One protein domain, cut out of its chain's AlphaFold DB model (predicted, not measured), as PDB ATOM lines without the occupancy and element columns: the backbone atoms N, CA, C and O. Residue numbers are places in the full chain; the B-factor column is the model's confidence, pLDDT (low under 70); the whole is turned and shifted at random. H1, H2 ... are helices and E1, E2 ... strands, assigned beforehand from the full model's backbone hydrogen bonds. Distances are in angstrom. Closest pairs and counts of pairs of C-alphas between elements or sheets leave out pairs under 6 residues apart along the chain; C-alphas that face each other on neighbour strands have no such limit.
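Overview. This is residues 15 to 107 and 149 to 195 of the 229 residues of the protein "PDDEXK_1 domain-containing protein" of Methanobacterium sp (UniProt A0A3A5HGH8). A strongly twisted sheet of four strands has H3 over one face and the two short helices H1 and H2 over the other, while the long helix H5 starts beside H3 and runs away from the body as an arm, its residues 175 to 183 and 186 to 189 standing free. The short helix H4 sits beside the sheet, at the end of E3. The printed part has 140 residues, with five named helices and four named strands in the order E1 H1 H2 E2 H3 E3 H4 E4 H5; the sheet runs E1 E2 E3 E4 and is mixed, and the class is mixed, helices and strands. The whole is loose, with a radius of gyration of the C-alphas of 18.0 A, and spans 60 by 43 by 21 A.

Arrangement. E1, residues 15 to 18, is an edge strand, antiparallel to E2, residues 51 to 58, with N 53 and O 16 3.2 A apart. H1, residues 28 to 35, and H2, residues 37 to 45, touch only at the corner, and only just, with 3 pairs of C-alphas within 8 A; the closest are those of Leu 33 and Phe 39, 6.3 A. They are on the same face of the sheet, at heights over the sheet of 7.7 A and 9.6 A. H3, residues 68 to 85, is on the opposite face, at a height over the sheet of 8.9 A. E3, residues 93 to 100, is parallel to E2, with N 97 and O 54 2.8 A apart; E2, H3 and E3 form a strand-helix-strand unit, two parallel neighbour strands with a helix between, its crossover right-handed. The closest C-alphas of H3 and E3 are those of Ile 77 and Gly 96, 6.1 A. H4, residues 149 to 156, is only just at the sheet's level, at a height of 3.6 A. E4, residues 157 to 161, is the other edge strand, antiparallel to E3, with N 160 and O 96 2.8 A apart. H5, residues 164 to 189, touches H3 with residues 166 to 174 alone, closest at the C-alphas of Trp 75 and Ser 170, 5.0 A; their lines are about perpendicular, only just, at 73 degrees. Every O i to N i+4 pair is within hydrogen-bond range in H1, H2, H4 and H5, and 13 of 14 in H3.

Along the chain. E1 begins at C-alpha 15 (-2.279, -25.303, -5.125). From first to last C-alpha, E2 measures 23.4 A, H3 25.7 A, E3 20.8 A and H5 37.3 A. H5 ends at C-alpha 189 (-4.560, -21.458, 31.275).

Size, cuts and confidence. The two C-alphas farthest apart, those of Ser 25 and Gly 191, are 59.9 A apart. Residues 108 to 148 are not printed, and C-alphas 107 and 149 are 15.2 A apart across the cut. Of the links that are printed whole, none is long. The mean pLDDT of the printed part is 86.5; residues 15 to 26 and 48 to 49 are under 70.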
ATOM      1  N   ILE A  15      -3.449 -24.666  -4.494       54.22
ATOM      2  CA  ILE A  15      -2.279 -25.303  -5.125       54.22
ATOM      3  C   ILE A  15      -2.645 -25.501  -6.592       54.22
ATOM      4  O   ILE A  15      -3.596 -26.222  -6.888       54.22
ATOM      5  N   SER A  16      -1.914 -24.868  -7.509       52.59
ATOM      6  CA  SER A  16      -2.056 -25.173  -8.932       52.59
ATOM      7  C   SER A  16      -0.827 -25.933  -9.394       52.59
ATOM      8  O   SER A  16       0.287 -25.404  -9.393       52.59
ATOM      9  N   SER A  17      -1.039 -27.163  -9.848       53.53
ATOM     10  CA  SER A  17      -0.127 -27.785 -10.796       53.53
ATOM     11  C   SER A  17      -0.313 -27.071 -12.134       53.53
ATOM     12  O   SER A  17      -1.438 -26.869 -12.598       53.53
ATOM     13  N   VAL A  18       0.777 -26.581 -12.721       51.66
ATOM     14  CA  VAL A  18       0.732 -25.897 -14.016       51.66
ATOM     15  C   VAL A  18       1.619 -26.675 -14.974       51.66
ATOM     16  O   VAL A  18       2.833 -26.700 -14.812       51.66
ATOM     17  N   ASN A  19       1.013 -27.293 -15.987       49.97
ATOM     18  CA  ASN A  19       1.741 -27.799 -17.145       49.97
ATOM     19  C   ASN A  19       1.716 -26.705 -18.225       49.97
ATOM     20  O   ASN A  19       0.692 -26.496 -18.877       49.97
ATOM     21  N   LEU A  20       2.814 -25.952 -18.358       53.00
ATOM     22  CA  LEU A  20       2.894 -24.827 -19.297       53.00
ATOM     23  C   LEU A  20       3.015 -25.246 -20.772       53.00
ATOM     24  O   LEU A  20       2.958 -24.361 -21.615       53.00
ATOM     25  N   GLU A  21       3.095 -26.540 -21.133       49.16
ATOM     26  CA  GLU A  21       3.203 -26.942 -22.554       49.16
ATOM     27  C   GLU A  21       1.990 -26.491 -23.413       49.16
ATOM     28  O   GLU A  21       2.071 -26.481 -24.641       49.16
ATOM     29  N   VAL A  22       0.891 -26.025 -22.801       45.09
ATOM     30  CA  VAL A  22      -0.273 -25.435 -23.489       45.09
ATOM     31  C   VAL A  22      -0.289 -23.907 -23.316       45.09
ATOM     32  O   VAL A  22      -1.123 -23.335 -22.612       45.09
ATOM     33  N   HIS A  23       0.653 -23.219 -23.961       46.38
ATOM     34  CA  HIS A  23       0.712 -21.756 -23.969       46.38
ATOM     35  C   HIS A  23      -0.457 -21.154 -24.770       46.38
ATOM     36  O   HIS A  23      -0.514 -21.263 -25.996       46.38
ATOM     37  N   SER A  24      -1.348 -20.418 -24.100       50.34
ATOM     38  CA  SER A  24      -1.998 -19.264 -24.720       50.34
ATOM     39  C   SER A  24      -1.332 -18.002 -24.177       50.34
ATOM     40  O   SER A  24      -1.339 -17.734 -22.975       50.34
ATOM     41  N   SER A  25      -0.771 -17.187 -25.070       55.75
ATOM     42  CA  SER A  25      -0.164 -15.882 -24.764       55.75
ATOM     43  C   SER A  25      -1.146 -14.863 -24.153       55.75
ATOM     44  O   SER A  25      -0.795 -13.706 -23.941       55.75
ATOM     45  N   SER A  26      -2.393 -15.272 -23.895       62.47
ATOM     46  CA  SER A  26      -3.434 -14.493 -23.231       62.47
ATOM     47  C   SER A  26      -3.437 -14.628 -21.704       62.47
ATOM     48  O   SER A  26      -4.095 -13.826 -21.047       62.47
ATOM     49  N   ASN A  27      -2.756 -15.622 -21.114       75.19
ATOM     50  CA  ASN A  27      -2.751 -15.774 -19.657       75.19
ATOM     51  C   ASN A  27      -1.737 -14.820 -19.004       75.19
ATOM     52  O   ASN A  27      -0.524 -15.000 -19.119       75.19
ATOM     53  N   LEU A  28      -2.246 -13.819 -18.278       78.88
ATOM     54  CA  LEU A  28      -1.430 -12.825 -17.578       78.88
ATOM     55  C   LEU A  28      -0.455 -13.457 -16.577       78.88
ATOM     56  O   LEU A  28       0.687 -13.021 -16.507       78.88
ATOM     57  N   LEU A  29      -0.856 -14.496 -15.837       79.81
ATOM     58  CA  LEU A  29       0.022 -15.137 -14.849       79.81
ATOM     59  C   LEU A  29       1.232 -15.794 -15.515       79.81
ATOM     60  O   LEU A  29       2.353 -15.648 -15.037       79.81
ATOM     61  N   VAL A  30       1.005 -16.465 -16.648       79.56
ATOM     62  CA  VAL A  30       2.074 -17.085 -17.441       79.56
ATOM     63  C   VAL A  30       3.030 -16.016 -17.952       79.56
ATOM     64  O   VAL A  30       4.233 -16.151 -17.773       79.56
ATOM     65  N   LYS A  31       2.500 -14.902 -18.471       83.50
ATOM     66  CA  LYS A  31       3.316 -13.765 -18.906       83.50
ATOM     67  C   LYS A  31       4.194 -13.211 -17.774       83.50
ATOM     68  O   LYS A  31       5.380 -12.994 -17.984       83.50
ATOM     69  N   PHE A  32       3.643 -13.024 -16.572       86.00
ATOM     70  CA  PHE A  32       4.414 -12.545 -15.415       86.00
ATOM     71  C   PHE A  32       5.541 -13.505 -15.015       86.00
ATOM     72  O   PHE A  32       6.623 -13.060 -14.644       86.00
ATOM     73  N   LEU A  33       5.301 -14.816 -15.087       86.19
ATOM     74  CA  LEU A  33       6.322 -15.829 -14.811       86.19
ATOM     75  C   LEU A  33       7.392 -15.864 -15.912       86.19
ATOM     76  O   LEU A  33       8.579 -15.923 -15.614       86.19
ATOM     77  N   GLU A  34       6.990 -15.761 -17.178       84.81
ATOM     78  CA  GLU A  34       7.895 -15.687 -18.331       84.81
ATOM     79  C   GLU A  34       8.695 -14.373 -18.396       84.81
ATOM     80  O   GLU A  34       9.680 -14.283 -19.126       84.81
ATOM     81  N   GLU A  35       8.319 -13.335 -17.660       88.31
ATOM     82  CA  GLU A  35       9.126 -12.116 -17.527       88.31
ATOM     83  C   GLU A  35      10.166 -12.225 -16.399       88.31
ATOM     84  O   GLU A  35      11.126 -11.454 -16.380       88.31
ATOM     85  N   ASP A  36      10.030 -13.203 -15.498       90.31
ATOM     86  CA  ASP A  36      10.914 -13.404 -14.351       90.31
ATOM     87  C   ASP A  36      12.129 -14.293 -14.705       90.31
ATOM     88  O   ASP A  36      11.975 -15.484 -14.999       90.31
ATOM     89  N   PRO A  37      13.369 -13.764 -14.658       90.69
ATOM     90  CA  PRO A  37      14.557 -14.530 -15.040       90.69
ATOM     91  C   PRO A  37      14.828 -15.736 -14.134       90.69
ATOM     92  O   PRO A  37      15.272 -16.776 -14.612       90.69
ATOM     93  N   LEU A  38      14.533 -15.613 -12.834       90.62
ATOM     94  CA  LEU A  38      14.771 -16.675 -11.851       90.62
ATOM     95  C   LEU A  38      13.833 -17.869 -12.056       90.62
ATOM     96  O   LEU A  38      14.206 -19.008 -11.787       90.62
ATOM     97  N   PHE A  39      12.613 -17.617 -12.524       88.81
ATOM     98  CA  PHE A  39      11.667 -18.649 -12.910       88.81
ATOM     99  C   PHE A  39      12.178 -19.417 -14.128       88.81
ATOM    100  O   PHE A  39      12.216 -20.644 -14.075       88.81
ATOM    101  N   LYS A  40      12.637 -18.717 -15.176       87.75
ATOM    102  CA  LYS A  40      13.215 -19.363 -16.368       87.75
ATOM    103  C   LYS A  40      14.394 -20.254 -16.018       87.75
ATOM    104  O   LYS A  40      14.380 -21.428 -16.364       87.75
ATOM    105  N   GLU A  41      15.355 -19.713 -15.270       88.69
ATOM    106  CA  GLU A  41      16.543 -20.453 -14.840       88.69
ATOM    107  C   GLU A  41      16.159 -21.726 -14.078       88.69
ATOM    108  O   GLU A  41      16.683 -22.802 -14.349       88.69
ATOM    109  N   LYS A  42      15.195 -21.638 -13.153       85.88
ATOM    110  CA  LYS A  42      14.729 -22.816 -12.417       85.88
ATOM    111  C   LYS A  42      14.078 -23.854 -13.315       85.88
ATOM    112  O   LYS A  42      14.380 -25.028 -13.160       85.88
ATOM    113  N   VAL A  43      13.170 -23.441 -14.197       84.25
ATOM    114  CA  VAL A  43      12.436 -24.368 -15.068       84.25
ATOM    115  C   VAL A  43      13.377 -25.049 -16.062       84.25
ATOM    116  O   VAL A  43      13.213 -26.236 -16.315       84.25
ATOM    117  N   GLU A  44      14.396 -24.351 -16.568       85.12
ATOM    118  CA  GLU A  44      15.414 -24.928 -17.461       85.12
ATOM    119  C   GLU A  44      16.273 -26.012 -16.788       85.12
ATOM    120  O   GLU A  44      16.739 -26.930 -17.461       85.12
ATOM    121  N   VAL A  45      16.481 -25.917 -15.471       85.50
ATOM    122  CA  VAL A  45      17.307 -26.854 -14.688       85.50
ATOM    123  C   VAL A  45      16.500 -28.052 -14.162       85.50
ATOM    124  O   VAL A  45      17.081 -29.015 -13.664       85.50
ATOM    125  N   LEU A  46      15.168 -28.028 -14.250       81.81
ATOM    126  CA  LEU A  46      14.338 -29.129 -13.764       81.81
ATOM    127  C   LEU A  46      14.403 -30.342 -14.698       81.81
ATOM    128  O   LEU A  46      14.067 -30.262 -15.875       81.81
ATOM    129  N   ASP A  47      14.736 -31.498 -14.123       71.88
ATOM    130  CA  ASP A  47      14.670 -32.788 -14.821       71.88
ATOM    131  C   ASP A  47      13.217 -33.218 -15.114       71.88
ATOM    132  O   ASP A  47      12.963 -34.014 -16.023       71.88
ATOM    133  N   SER A  48      12.246 -32.708 -14.343       69.44
ATOM    134  CA  SER A  48      10.819 -32.980 -14.525       69.44
ATOM    135  C   SER A  48      10.143 -31.913 -15.383       69.44
ATOM    136  O   SER A  48      10.302 -30.712 -15.174       69.44
ATOM    137  N   LYS A  49       9.285 -32.362 -16.304       69.69
ATOM    138  CA  LYS A  49       8.381 -31.479 -17.062       69.69
ATOM    139  C   LYS A  49       7.236 -30.912 -16.222       69.69
ATOM    140  O   LYS A  49       6.541 -29.999 -16.659       69.69
ATOM    141  N   GLU A  50       7.025 -31.478 -15.040       77.56
ATOM    142  CA  GLU A  50       5.976 -31.080 -14.113       77.56
ATOM    143  C   GLU A  50       6.584 -30.328 -12.933       77.56
ATOM    144  O   GLU A  50       7.604 -30.734 -12.367       77.56
ATOM    145  N   TYR A  51       5.948 -29.216 -12.587       84.25
ATOM    146  CA  TYR A  51       6.271 -28.397 -11.432       84.25
ATOM    147  C   TYR A  51       5.007 -27.728 -10.897       84.25
ATOM    148  O   TYR A  51       3.962 -27.661 -11.550       84.25
ATOM    149  N   GLU A  52       5.117 -27.208  -9.683       85.38
ATOM    150  CA  GLU A  52       4.016 -26.569  -8.977       85.38
ATOM    151  C   GLU A  52       4.299 -25.101  -8.689       85.38
ATOM    152  O   GLU A  52       5.441 -24.674  -8.474       85.38
ATOM    153  N   ILE A  53       3.215 -24.330  -8.653       87.62
ATOM    154  CA  ILE A  53       3.217 -22.938  -8.230       87.62
ATOM    155  C   ILE A  53       2.199 -22.798  -7.105       87.62
ATOM    156  O   ILE A  53       1.038 -23.191  -7.234       87.62
ATOM    157  N   ILE A  54       2.638 -22.218  -5.992       88.62
ATOM    158  CA  ILE A  54       1.762 -21.953  -4.850       88.62
ATOM    159  C   ILE A  54       1.148 -20.575  -5.021       88.62
ATOM    160  O   ILE A  54       1.873 -19.603  -5.226       88.62
ATOM    161  N   MET A  55      -0.175 -20.485  -4.919       88.94
ATOM    162  CA  MET A  55      -0.895 -19.224  -5.038       88.94
ATOM    163  C   MET A  55      -1.689 -18.938  -3.770       88.94
ATOM    164  O   MET A  55      -2.337 -19.821  -3.216       88.94
ATOM    165  N   ASP A  56      -1.642 -17.689  -3.326       90.19
ATOM    166  CA  ASP A  56      -2.370 -17.228  -2.148       90.19
ATOM    167  C   ASP A  56      -3.003 -15.862  -2.423       90.19
ATOM    168  O   ASP A  56      -2.385 -14.983  -3.037       90.19
ATOM    169  N   TYR A  57      -4.250 -15.691  -1.984       90.38
ATOM    170  CA  TYR A  57      -5.040 -14.496  -2.261       90.38
ATOM    171  C   TYR A  57      -5.151 -13.630  -1.014       90.38
ATOM    172  O   TYR A  57      -5.506 -14.080   0.071       90.38
ATOM    173  N   LYS A  58      -4.897 -12.336  -1.180       90.56
ATOM    174  CA  LYS A  58      -4.977 -11.333  -0.125       90.56
ATOM    175  C   LYS A  58      -6.018 -10.282  -0.502       90.56
ATOM    176  O   LYS A  58      -5.849  -9.525  -1.457       90.56
ATOM    177  N   GLY A  59      -7.091 -10.204   0.286       90.12
ATOM    178  CA  GLY A  59      -8.138  -9.176   0.186       90.12
ATOM    179  C   GLY A  59      -7.716  -7.823   0.770       90.12
ATOM    180  O   GLY A  59      -8.449  -7.225   1.552       90.12
ATOM    181  N   MET A  60      -6.493  -7.383   0.479       90.25
ATOM    182  CA  MET A  60      -5.911  -6.149   1.005       90.25
ATOM    183  C   MET A  60      -4.902  -5.559   0.024       90.25
ATOM    184  O   MET A  60      -4.416  -6.256  -0.868       90.25
ATOM    185  N   LYS A  61      -4.569  -4.277   0.212       93.19
ATOM    186  CA  LYS A  61      -3.444  -3.617  -0.462       93.19
ATOM    187  C   LYS A  61      -2.143  -4.394  -0.233       93.19
ATOM    188  O   LYS A  61      -1.914  -4.945   0.849       93.19
ATOM    189  N   ARG A  62      -1.255  -4.379  -1.226       95.38
ATOM    190  CA  ARG A  62       0.125  -4.856  -1.104       95.38
ATOM    191  C   ARG A  62       0.821  -4.126   0.044       95.38
ATOM    192  O   ARG A  62       0.812  -2.896   0.103       95.38
ATOM    193  N   ALA A  63       1.406  -4.880   0.968       94.88
ATOM    194  CA  ALA A  63       2.075  -4.307   2.132       94.88
ATOM    195  C   ALA A  63       3.300  -3.455   1.723       94.88
ATOM    196  O   ALA A  63       3.936  -3.769   0.715       94.88
ATOM    197  N   PRO A  64       3.642  -2.407   2.493       95.19
ATOM    198  CA  PRO A  64       4.900  -1.691   2.313       95.19
ATOM    199  C   PRO A  64       6.108  -2.581   2.626       95.19
ATOM    200  O   PRO A  64       6.005  -3.483   3.460       95.19
ATOM    201  N   LEU A  65       7.264  -2.292   2.022       94.88
ATOM    202  CA  LEU A  65       8.482  -3.105   2.170       94.88
ATOM    203  C   LEU A  65       8.987  -3.191   3.611       94.88
ATOM    204  O   LEU A  65       9.525  -4.217   4.013       94.88
ATOM    205  N   SER A  66       8.806  -2.127   4.392       92.62
ATOM    206  CA  SER A  66       9.239  -2.069   5.789       92.62
ATOM    207  C   SER A  66       8.277  -2.741   6.778       92.62
ATOM    208  O   SER A  66       8.547  -2.735   7.978       92.62
ATOM    209  N   SER A  67       7.118  -3.233   6.330       92.38
ATOM    210  CA  SER A  67       6.101  -3.820   7.212       92.38
ATOM    211  C   SER A  67       6.375  -5.298   7.472       92.38
ATOM    212  O   SER A  67       6.643  -6.044   6.537       92.38
ATOM    213  N   SER A  68       6.183  -5.773   8.704       90.88
ATOM    214  CA  SER A  68       6.237  -7.212   9.017       90.88
ATOM    215  C   SER A  68       5.235  -8.034   8.197       90.88
ATOM    216  O   SER A  68       5.525  -9.166   7.818       90.88
ATOM    217  N   THR A  69       4.091  -7.449   7.827       91.69
ATOM    218  CA  THR A  69       3.089  -8.067   6.946       91.69
ATOM    219  C   THR A  69       3.668  -8.441   5.576       91.69
ATOM    220  O   THR A  69       3.265  -9.443   4.982       91.69
ATOM    221  N   TRP A  70       4.642  -7.676   5.065       94.81
ATOM    222  CA  TRP A  70       5.352  -8.014   3.830       94.81
ATOM    223  C   TRP A  70       6.079  -9.353   3.945       94.81
ATOM    224  O   TRP A  70       5.999 -10.182   3.030       94.81
ATOM    225  N   ASP A  71       6.755  -9.580   5.066       94.06
ATOM    226  CA  ASP A  71       7.489 -10.812   5.326       94.06
ATOM    227  C   ASP A  71       6.553 -11.964   5.688       94.06
ATOM    228  O   ASP A  71       6.691 -13.041   5.116       94.06
ATOM    229  N   TYR A  72       5.522 -11.728   6.504       92.31
ATOM    230  CA  TYR A  72       4.527 -12.748   6.860       92.31
ATOM    231  C   TYR A  72       3.845 -13.358   5.631       92.31
ATOM    232  O   TYR A  72       3.733 -14.580   5.521       92.31
ATOM    233  N   HIS A  73       3.459 -12.534   4.653       94.19
ATOM    234  CA  HIS A  73       2.890 -13.032   3.399       94.19
ATOM    235  C   HIS A  73       3.875 -13.915   2.620       94.19
ATOM    236  O   HIS A  73       3.490 -14.941   2.059       94.19
ATOM    237  N   LYS A  74       5.159 -13.538   2.597       94.94
ATOM    238  CA  LYS A  74       6.212 -14.337   1.962       94.94
ATOM    239  C   LYS A  74       6.420 -15.657   2.702       94.94
ATOM    240  O   LYS A  74       6.557 -16.693   2.054       94.94
ATOM    241  N   TRP A  75       6.449 -15.632   4.030       94.19
ATOM    242  CA  TRP A  75       6.658 -16.823   4.846       94.19
ATOM    243  C   TRP A  75       5.530 -17.831   4.686       94.19
ATOM    244  O   TRP A  75       5.803 -19.014   4.535       94.19
ATOM    245  N   GLN A  76       4.279 -17.379   4.584       90.25
ATOM    246  CA  GLN A  76       3.147 -18.269   4.323       90.25
ATOM    247  C   GLN A  76       3.362 -19.115   3.051       90.25
ATOM    248  O   GLN A  76       3.236 -20.338   3.087       90.25
ATOM    249  N   ILE A  77       3.772 -18.484   1.946       93.75
ATOM    250  CA  ILE A  77       4.101 -19.182   0.694       93.75
ATOM    251  C   ILE A  77       5.248 -20.184   0.884       93.75
ATOM    252  O   ILE A  77       5.177 -21.310   0.391       93.75
ATOM    253  N   LEU A  78       6.315 -19.788   1.583       94.56
ATOM    254  CA  LEU A  78       7.500 -20.628   1.780       94.56
ATOM    255  C   LEU A  78       7.223 -21.826   2.696       94.56
ATOM    256  O   LEU A  78       7.705 -22.924   2.420       94.56
ATOM    257  N   THR A  79       6.413 -21.640   3.736       90.31
ATOM    258  CA  THR A  79       5.943 -22.719   4.609       90.31
ATOM    259  C   THR A  79       5.086 -23.709   3.829       90.31
ATOM    260  O   THR A  79       5.277 -24.917   3.967       90.31
ATOM    261  N   TYR A  80       4.205 -23.240   2.939       88.69
ATOM    262  CA  TYR A  80       3.460 -24.144   2.062       88.69
ATOM    263  C   TYR A  80       4.357 -24.872   1.062       88.69
ATOM    264  O   TYR A  80       4.165 -26.066   0.845       88.69
ATOM    265  N   ALA A  81       5.370 -24.204   0.504       91.38
ATOM    266  CA  ALA A  81       6.342 -24.856  -0.374       91.38
ATOM    267  C   ALA A  81       7.075 -25.986   0.354       91.38
ATOM    268  O   ALA A  81       7.246 -27.081  -0.186       91.38
ATOM    269  N   TRP A  82       7.443 -25.748   1.613       91.56
ATOM    270  CA  TRP A  82       8.024 -26.775   2.463       91.56
ATOM    271  C   TRP A  82       7.050 -27.917   2.749       91.56
ATOM    272  O   TRP A  82       7.413 -29.071   2.539       91.56
ATOM    273  N   LEU A  83       5.816 -27.622   3.169       88.69
ATOM    274  CA  LEU A  83       4.796 -28.641   3.435       88.69
ATOM    275  C   LEU A  83       4.548 -29.517   2.206       88.69
ATOM    276  O   LEU A  83       4.496 -30.740   2.326       88.69
ATOM    277  N   ARG A  84       4.463 -28.907   1.019       86.94
ATOM    278  CA  ARG A  84       4.252 -29.637  -0.229       86.94
ATOM    279  C   ARG A  84       5.413 -30.578  -0.533       86.94
ATOM    280  O   ARG A  84       5.161 -31.735  -0.840       86.94
ATOM    281  N   SER A  85       6.657 -30.147  -0.305       88.44
ATOM    282  CA  SER A  85       7.851 -30.995  -0.471       88.44
ATOM    283  C   SER A  85       7.920 -32.205   0.475       88.44
ATOM    284  O   SER A  85       8.741 -33.098   0.275       88.44
ATOM    285  N   ARG A  86       7.092 -32.244   1.531       87.81
ATOM    286  CA  ARG A  86       7.002 -33.388   2.453       87.81
ATOM    287  C   ARG A  86       5.982 -34.437   2.020       87.81
ATOM    288  O   ARG A  86       5.985 -35.523   2.589       87.81
ATOM    289  N   GLN A  87       5.106 -34.117   1.071       85.50
ATOM    290  CA  GLN A  87       4.082 -35.042   0.597       85.50
ATOM    291  C   GLN A  87       4.673 -36.008  -0.434       85.50
ATOM    292  O   GLN A  87       5.494 -35.615  -1.270       85.50
ATOM    293  N   GLU A  88       4.242 -37.269  -0.375       79.69
ATOM    294  CA  GLU A  88       4.556 -38.267  -1.401       79.69
ATOM    295  C   GLU A  88       4.026 -37.792  -2.766       79.69
ATOM    296  O   GLU A  88       3.002 -37.111  -2.838       79.69
ATOM    297  N   GLU A  89       4.762 -38.101  -3.839       79.62
ATOM    298  CA  GLU A  89       4.430 -37.698  -5.220       79.62
ATOM    299  C   GLU A  89       4.321 -36.172  -5.443       79.62
ATOM    300  O   GLU A  89       3.649 -35.707  -6.364       79.62
ATOM    301  N   SER A  90       4.979 -35.358  -4.610       82.12
ATOM    302  CA  SER A  90       5.023 -33.911  -4.832       82.12
ATOM    303  C   SER A  90       5.922 -33.534  -6.009       82.12
ATOM    304  O   SER A  90       7.060 -33.990  -6.136       82.12
ATOM    305  N   SER A  91       5.402 -32.659  -6.868       84.69
ATOM    306  CA  SER A  91       6.201 -31.983  -7.884       84.69
ATOM    307  C   SER A  91       7.023 -30.854  -7.249       84.69
ATOM    308  O   SER A  91       6.626 -30.287  -6.227       84.69
ATOM    309  N   PRO A  92       8.174 -30.488  -7.835       86.62
ATOM    310  CA  PRO A  92       8.987 -29.399  -7.320       86.62
ATOM    311  C   PRO A  92       8.223 -28.072  -7.385       86.62
ATOM    312  O   PRO A  92       7.708 -27.679  -8.433       86.62
ATOM    313  N   VAL A  93       8.187 -27.347  -6.265       89.56
ATOM    314  CA  VAL A  93       7.607 -26.001  -6.217       89.56
ATOM    315  C   VAL A  93       8.640 -24.989  -6.704       89.56
ATOM    316  O   VAL A  93       9.652 -24.733  -6.044       89.56
ATOM    317  N   VAL A  94       8.388 -24.373  -7.857       89.25
ATOM    318  CA  VAL A  94       9.365 -23.483  -8.512       89.25
ATOM    319  C   VAL A  94       9.227 -22.031  -8.074       89.25
ATOM    320  O   VAL A  94      10.228 -21.315  -7.938       89.25
ATOM    321  N   LYS A  95       7.995 -21.600  -7.802       91.56
ATOM    322  CA  LYS A  95       7.650 -20.217  -7.473       91.56
ATOM    323  C   LYS A  95       6.396 -20.188  -6.606       91.56
ATOM    324  O   LYS A  95       5.577 -21.103  -6.653       91.56
ATOM    325  N   GLY A  96       6.229 -19.116  -5.847       92.69
ATOM    326  CA  GLY A  96       4.930 -18.753  -5.299       92.69
ATOM    327  C   GLY A  96       4.449 -17.406  -5.819       92.69
ATOM    328  O   GLY A  96       5.251 -16.581  -6.263       92.69
ATOM    329  N   ILE A  97       3.142 -17.187  -5.765       92.75
ATOM    330  CA  ILE A  97       2.478 -15.961  -6.201       92.75
ATOM    331  C   ILE A  97       1.529 -15.508  -5.095       92.75
ATOM    332  O   ILE A  97       0.664 -16.258  -4.655       92.75
ATOM    333  N   LEU A  98       1.678 -14.257  -4.673       94.44
ATOM    334  CA  LEU A  98       0.709 -13.570  -3.826       94.44
ATOM    335  C   LEU A  98      -0.131 -12.639  -4.697       94.44
ATOM    336  O   LEU A  98       0.424 -11.816  -5.434       94.44
ATOM    337  N   PHE A  99      -1.453 -12.759  -4.589       93.88
ATOM    338  CA  PHE A  99      -2.411 -11.940  -5.321       93.88
ATOM    339  C   PHE A  99      -3.092 -10.928  -4.393       93.88
ATOM    340  O   PHE A  99      -3.881 -11.308  -3.532       93.88
ATOM    341  N   TYR A 100      -2.833  -9.636  -4.575       95.31
ATOM    342  CA  TYR A 100      -3.452  -8.546  -3.816       95.31
ATOM    343  C   TYR A 100      -4.668  -8.005  -4.571       95.31
ATOM    344  O   TYR A 100      -4.535  -7.174  -5.469       95.31
ATOM    345  N   ILE A 101      -5.865  -8.479  -4.219       92.00
ATOM    346  CA  ILE A 101      -7.097  -8.201  -4.979       92.00
ATOM    347  C   ILE A 101      -7.426  -6.701  -4.984       92.00
ATOM    348  O   ILE A 101      -7.796  -6.155  -6.024       92.00
ATOM    349  N   ASN A 102      -7.227  -6.015  -3.856       93.31
ATOM    350  CA  ASN A 102      -7.567  -4.595  -3.725       93.31
ATOM    351  C   ASN A 102      -6.682  -3.683  -4.591       93.31
ATOM    352  O   ASN A 102      -7.046  -2.539  -4.823       93.31
ATOM    353  N   GLU A 103      -5.553  -4.162  -5.116       95.19
ATOM    354  CA  GLU A 103      -4.716  -3.371  -6.031       95.19
ATOM    355  C   GLU A 103      -5.368  -3.195  -7.416       95.19
ATOM    356  O   GLU A 103      -5.061  -2.239  -8.128       95.19
ATOM    357  N   LEU A 104      -6.301  -4.076  -7.801       93.06
ATOM    358  CA  LEU A 104      -7.033  -3.957  -9.069       93.06
ATOM    359  C   LEU A 104      -8.114  -2.871  -9.036       93.06
ATOM    360  O   LEU A 104      -8.425  -2.264 -10.066       93.06
ATOM    361  N   VAL A 105      -8.696  -2.646  -7.857       91.31
ATOM    362  CA  VAL A 105      -9.752  -1.658  -7.615       91.31
ATOM    363  C   VAL A 105      -9.527  -1.043  -6.224       91.31
ATOM    364  O   VAL A 105     -10.235  -1.396  -5.280       91.31
ATOM    365  N   PRO A 106      -8.519  -0.162  -6.067       89.88
ATOM    366  CA  PRO A 106      -8.168   0.387  -4.763       89.88
ATOM    367  C   PRO A 106      -9.256   1.335  -4.261       89.88
ATOM    368  O   PRO A 106      -9.710   2.235  -4.977       89.88
ATOM    369  N   PHE A 107      -9.662   1.158  -3.005       89.31
ATOM    370  CA  PHE A 107     -10.578   2.084  -2.349       89.31
ATOM    371  C   PHE A 107      -9.860   3.395  -1.997       89.31
ATOM    372  O   PHE A 107      -8.633   3.491  -2.024       89.31
ATOM    373  N   GLU A 149      -4.073   0.198 -15.968       93.44
ATOM    374  CA  GLU A 149      -4.222  -1.249 -15.744       93.44
ATOM    375  C   GLU A 149      -2.871  -1.947 -15.577       93.44
ATOM    376  O   GLU A 149      -2.757  -2.895 -14.803       93.44
ATOM    377  N   GLU A 150      -1.830  -1.459 -16.254       92.81
ATOM    378  CA  GLU A 150      -0.473  -1.986 -16.126       92.81
ATOM    379  C   GLU A 150       0.046  -1.828 -14.692       92.81
ATOM    380  O   GLU A 150       0.501  -2.801 -14.087       92.81
ATOM    381  N   PHE A 151      -0.072  -0.630 -14.115       95.25
ATOM    382  CA  PHE A 151       0.366  -0.375 -12.746       95.25
ATOM    383  C   PHE A 151      -0.426  -1.202 -11.730       95.25
ATOM    384  O   PHE A 151       0.174  -1.852 -10.870       95.25
ATOM    385  N   LYS A 152      -1.757  -1.247 -11.870       95.06
ATOM    386  CA  LYS A 152      -2.636  -2.046 -11.003       95.06
ATOM    387  C   LYS A 152      -2.315  -3.540 -11.072       95.06
ATOM    388  O   LYS A 152      -2.157  -4.177 -10.035       95.06
ATOM    389  N   THR A 153      -2.128  -4.083 -12.277       93.50
ATOM    390  CA  THR A 153      -1.799  -5.505 -12.488       93.50
ATOM    391  C   THR A 153      -0.429  -5.856 -11.912       93.50
ATOM    392  O   THR A 153      -0.263  -6.888 -11.263       93.50
ATOM    393  N   ARG A 154       0.576  -4.991 -12.101       93.94
ATOM    394  CA  ARG A 154       1.896  -5.207 -11.496       93.94
ATOM    395  C   ARG A 154       1.793  -5.224  -9.975       93.94
ATOM    396  O   ARG A 154       2.349  -6.112  -9.337       93.94
ATOM    397  N   ARG A 155       1.062  -4.276  -9.385       95.62
ATOM    398  CA  ARG A 155       0.885  -4.203  -7.929       95.62
ATOM    399  C   ARG A 155       0.063  -5.348  -7.354       95.62
ATOM    400  O   ARG A 155       0.368  -5.783  -6.241       95.62
ATOM    401  N   SER A 156      -0.895  -5.884  -8.107       95.44
ATOM    402  CA  SER A 156      -1.719  -7.008  -7.665       95.44
ATOM    403  C   SER A 156      -0.965  -8.334  -7.603       95.44
ATOM    404  O   SER A 156      -1.459  -9.257  -6.969       95.44
ATOM    405  N   LEU A 157       0.219  -8.460  -8.212       94.19
ATOM    406  CA  LEU A 157       0.981  -9.712  -8.254       94.19
ATOM    407  C   LEU A 157       2.356  -9.567  -7.605       94.19
ATOM    408  O   LEU A 157       3.151  -8.696  -7.959       94.19
ATOM    409  N   ARG A 158       2.678 -10.448  -6.660       95.31
ATOM    410  CA  ARG A 158       4.028 -10.564  -6.096       95.31
ATOM    411  C   ARG A 158       4.547 -11.973  -6.280       95.31
ATOM    412  O   ARG A 158       4.003 -12.919  -5.717       95.31
ATOM    413  N   LEU A 159       5.640 -12.084  -7.021       94.50
ATOM    414  CA  LEU A 159       6.368 -13.333  -7.161       94.50
ATOM    415  C   LEU A 159       7.254 -13.569  -5.933       94.50
ATOM    416  O   LEU A 159       7.929 -12.661  -5.446       94.50
ATOM    417  N   VAL A 160       7.251 -14.802  -5.436       95.38
ATOM    418  CA  VAL A 160       8.046 -15.246  -4.292       95.38
ATOM    419  C   VAL A 160       8.973 -16.370  -4.733       95.38
ATOM    420  O   VAL A 160       8.539 -17.413  -5.222       95.38
ATOM    421  N   ASP A 161      10.270 -16.156  -4.536       94.62
ATOM    422  CA  ASP A 161      11.285 -17.168  -4.793       94.62
ATOM    423  C   ASP A 161      11.317 -18.231  -3.699       94.62
ATOM    424  O   ASP A 161      11.641 -17.950  -2.545       94.62
ATOM    425  N   VAL A 162      11.085 -19.481  -4.094       92.62
ATOM    426  CA  VAL A 162      11.250 -20.644  -3.218       92.62
ATOM    427  C   VAL A 162      12.715 -21.086  -3.243       92.62
ATOM    428  O   VAL A 162      13.120 -21.861  -4.105       92.62
ATOM    429  N   LYS A 163      13.550 -20.538  -2.359       92.12
ATOM    430  CA  LYS A 163      14.963 -20.942  -2.201       92.12
ATOM    431  C   LYS A 163      15.142 -21.714  -0.891       92.12
ATOM    432  O   LYS A 163      14.524 -21.296   0.089       92.12
ATOM    433  N   PRO A 164      16.001 -22.750  -0.825       90.38
ATOM    434  CA  PRO A 164      16.221 -23.520   0.402       90.38
ATOM    435  C   PRO A 164      16.500 -22.647   1.635       90.38
ATOM    436  O   PRO A 164      15.825 -22.797   2.650       90.38
ATOM    437  N   ASP A 165      17.383 -21.651   1.515       93.00
ATOM    438  CA  ASP A 165      17.713 -20.738   2.622       93.00
ATOM    439  C   ASP A 165      16.521 -19.880   3.062       93.00
ATOM    440  O   ASP A 165      16.308 -19.644   4.250       93.00
ATOM    441  N   SER A 166      15.710 -19.419   2.102       92.44
ATOM    442  CA  SER A 166      14.504 -18.635   2.400       92.44
ATOM    443  C   SER A 166      13.447 -19.490   3.091       92.44
ATOM    444  O   SER A 166      12.810 -19.017   4.028       92.44
ATOM    445  N   VAL A 167      13.286 -20.743   2.658       93.69
ATOM    446  CA  VAL A 167      12.387 -21.711   3.291       93.69
ATOM    447  C   VAL A 167      12.838 -22.000   4.718       93.69
ATOM    448  O   VAL A 167      12.035 -21.880   5.636       93.69
ATOM    449  N   HIS A 168      14.120 -22.304   4.934       93.44
ATOM    450  CA  HIS A 168      14.631 -22.588   6.273       93.44
ATOM    451  C   HIS A 168      14.447 -21.400   7.223       93.44
ATOM    452  O   HIS A 168      13.962 -21.576   8.338       93.44
ATOM    453  N   ARG A 169      14.743 -20.181   6.754       92.69
ATOM    454  CA  ARG A 169      14.482 -18.964   7.527       92.69
ATOM    455  C   ARG A 169      12.999 -18.808   7.866       92.69
ATOM    456  O   ARG A 169      12.673 -18.541   9.012       92.69
ATOM    457  N   SER A 170      12.115 -18.995   6.888       92.69
ATOM    458  CA  SER A 170      10.662 -18.905   7.082       92.69
ATOM    459  C   SER A 170      10.147 -19.873   8.146       92.69
ATOM    460  O   SER A 170       9.250 -19.518   8.901       92.69
ATOM    461  N   LEU A 171      10.700 -21.088   8.208       92.06
ATOM    462  CA  LEU A 171      10.322 -22.074   9.221       92.06
ATOM    463  C   LEU A 171      10.768 -21.648  10.621       92.06
ATOM    464  O   LEU A 171       9.981 -21.762  11.548       92.06
ATOM    465  N   GLY A 172      11.975 -21.093  10.767       92.56
ATOM    466  CA  GLY A 172      12.434 -20.586  12.066       92.56
ATOM    467  C   GLY A 172      11.575 -19.432  12.592       92.56
ATOM    468  O   GLY A 172      11.244 -19.389  13.772       92.56
ATOM    469  N   GLU A 173      11.159 -18.525  11.709       91.12
ATOM    470  CA  GLU A 173      10.254 -17.428  12.075       91.12
ATOM    471  C   GLU A 173       8.841 -17.944  12.394       91.12
ATOM    472  O   GLU A 173       8.172 -17.440  13.295       91.12
ATOM    473  N   PHE A 174       8.382 -18.979  11.684       88.38
ATOM    474  CA  PHE A 174       7.124 -19.659  11.989       88.38
ATOM    475  C   PHE A 174       7.163 -20.324  13.370       88.38
ATOM    476  O   PHE A 174       6.237 -20.126  14.154       88.38
ATOM    477  N   ASP A 175       8.235 -21.055  13.685       89.88
ATOM    478  CA  ASP A 175       8.428 -21.692  14.992       89.88
ATOM    479  C   ASP A 175       8.409 -20.640  16.114       89.88
ATOM    480  O   ASP A 175       7.725 -20.828  17.116       89.88
ATOM    481  N   GLN A 176       9.049 -19.479  15.913       91.94
ATOM    482  CA  GLN A 176       8.987 -18.373  16.873       91.94
ATOM    483  C   GLN A 176       7.549 -17.880  17.104       91.94
ATOM    484  O   GLN A 176       7.146 -17.656  18.246       91.94
ATOM    485  N   VAL A 177       6.757 -17.710  16.041       88.69
ATOM    486  CA  VAL A 177       5.354 -17.286  16.169       88.69
ATOM    487  C   VAL A 177       4.521 -18.345  16.898       88.69
ATOM    488  O   VAL A 177       3.669 -17.994  17.717       88.69
ATOM    489  N   VAL A 178       4.766 -19.634  16.645       89.88
ATOM    490  CA  VAL A 178       4.110 -20.731  17.375       89.88
ATOM    491  C   VAL A 178       4.483 -20.689  18.856       89.88
ATOM    492  O   VAL A 178       3.586 -20.707  19.695       89.88
ATOM    493  N   ASP A 179       5.765 -20.533  19.182       93.00
ATOM    494  CA  ASP A 179       6.234 -20.402  20.563       93.00
ATOM    495  C   ASP A 179       5.580 -19.202  21.270       93.00
ATOM    496  O   ASP A 179       5.184 -19.290  22.437       93.00
ATOM    497  N   GLU A 180       5.430 -18.064  20.585       92.12
ATOM    498  CA  GLU A 180       4.723 -16.889  21.107       92.12
ATOM    499  C   GLU A 180       3.255 -17.219  21.427       92.12
ATOM    500  O   GLU A 180       2.789 -16.939  22.537       92.12
ATOM    501  N   ILE A 181       2.548 -17.877  20.502       90.69
ATOM    502  CA  ILE A 181       1.150 -18.305  20.667       90.69
ATOM    503  C   ILE A 181       1.002 -19.289  21.833       90.69
ATOM    504  O   ILE A 181       0.132 -19.109  22.691       90.69
ATOM    505  N   GLU A 182       1.850 -20.314  21.907       93.50
ATOM    506  CA  GLU A 182       1.816 -21.304  22.987       93.50
ATOM    507  C   GLU A 182       2.059 -20.645  24.348       93.50
ATOM    508  O   GLU A 182       1.353 -20.921  25.322       93.50
ATOM    509  N   ASN A 183       2.998 -19.700  24.419       94.25
ATOM    510  CA  ASN A 183       3.245 -18.925  25.631       94.25
ATOM    511  C   ASN A 183       2.047 -18.047  26.025       94.25
ATOM    512  O   ASN A 183       1.755 -17.923  27.221       94.25
ATOM    513  N   CYS A 184       1.344 -17.444  25.063       93.00
ATOM    514  CA  CYS A 184       0.096 -16.719  25.312       93.00
ATOM    515  C   CYS A 184      -0.981 -17.652  25.886       93.00
ATOM    516  O   CYS A 184      -1.546 -17.354  26.942       93.00
ATOM    517  N   LEU A 185      -1.191 -18.822  25.283       91.75
ATOM    518  CA  LEU A 185      -2.149 -19.824  25.762       91.75
ATOM    519  C   LEU A 185      -1.810 -20.329  27.172       91.75
ATOM    520  O   LEU A 185      -2.678 -20.414  28.040       91.75
ATOM    521  N   LEU A 186      -0.533 -20.600  27.452       93.19
ATOM    522  CA  LEU A 186      -0.082 -21.007  28.784       93.19
ATOM    523  C   LEU A 186      -0.343 -19.931  29.847       93.19
ATOM    524  O   LEU A 186      -0.612 -20.268  31.004       93.19
ATOM    525  N   LYS A 187      -0.255 -18.641  29.494       93.19
ATOM    526  CA  LYS A 187      -0.619 -17.539  30.400       93.19
ATOM    527  C   LYS A 187      -2.119 -17.557  30.704       93.19
ATOM    528  O   LYS A 187      -2.477 -17.419  31.875       93.19
ATOM    529  N   GLU A 188      -2.963 -17.785  29.700       92.50
ATOM    530  CA  GLU A 188      -4.418 -17.876  29.880       92.50
ATOM    531  C   GLU A 188      -4.836 -19.058  30.746       92.50
ATOM    532  O   GLU A 188      -5.591 -18.878  31.700       92.50
ATOM    533  N   ILE A 189      -4.286 -20.247  30.484       92.44
ATOM    534  CA  ILE A 189      -4.560 -21.458  31.275       92.44
ATOM    535  C   ILE A 189      -4.188 -21.244  32.751       92.44
ATOM    536  O   ILE A 189      -4.858 -21.750  33.649       92.44
ATOM    537  N   LYS A 190      -3.148 -20.445  33.026       94.12
ATOM    538  CA  LYS A 190      -2.731 -20.054  34.386       94.12
ATOM    539  C   LYS A 190      -3.607 -18.957  35.013       94.12
ATOM    540  O   LYS A 190      -3.268 -18.458  36.084       94.12
ATOM    541  N   GLY A 191      -4.705 -18.567  34.367       90.56
ATOM    542  CA  GLY A 191      -5.675 -17.599  34.875       90.56
ATOM    543  C   GLY A 191      -5.321 -16.133  34.612       90.56
ATOM    544  O   GLY A 191      -5.949 -15.250  35.195       90.56
ATOM    545  N   LYS A 192      -4.332 -15.835  33.755       87.81
ATOM    546  CA  LYS A 192      -4.105 -14.451  33.309       87.81
ATOM    547  C   LYS A 192      -5.173 -14.082  32.277       87.81
ATOM    548  O   LYS A 192      -5.379 -14.809  31.313       87.81
ATOM    549  N   GLY A 193      -5.847 -12.948  32.473       84.50
ATOM    550  CA  GLY A 193      -6.839 -12.452  31.511       84.50
ATOM    551  C   GLY A 193      -6.227 -12.163  30.134       84.50
ATOM    552  O   GLY A 193      -5.048 -11.819  30.055       84.50
ATOM    553  N   ILE A 194      -7.044 -12.248  29.077       84.12
ATOM    554  CA  ILE A 194      -6.655 -12.115  27.655       84.12
ATOM    555  C   ILE A 194      -5.699 -10.932  27.418       84.12
ATOM    556  O   ILE A 194      -4.655 -11.095  26.797       84.12
ATOM    557  N   GLN A 195      -5.993  -9.764  27.997       83.62
ATOM    558  CA  GLN A 195      -5.201  -8.531  27.843       83.62
ATOM    559  C   GLN A 195      -3.762  -8.612  28.378       83.62
ATOM    560  O   GLN A 195      -2.914  -7.819  27.989       83.62
TER     561      GLN A 195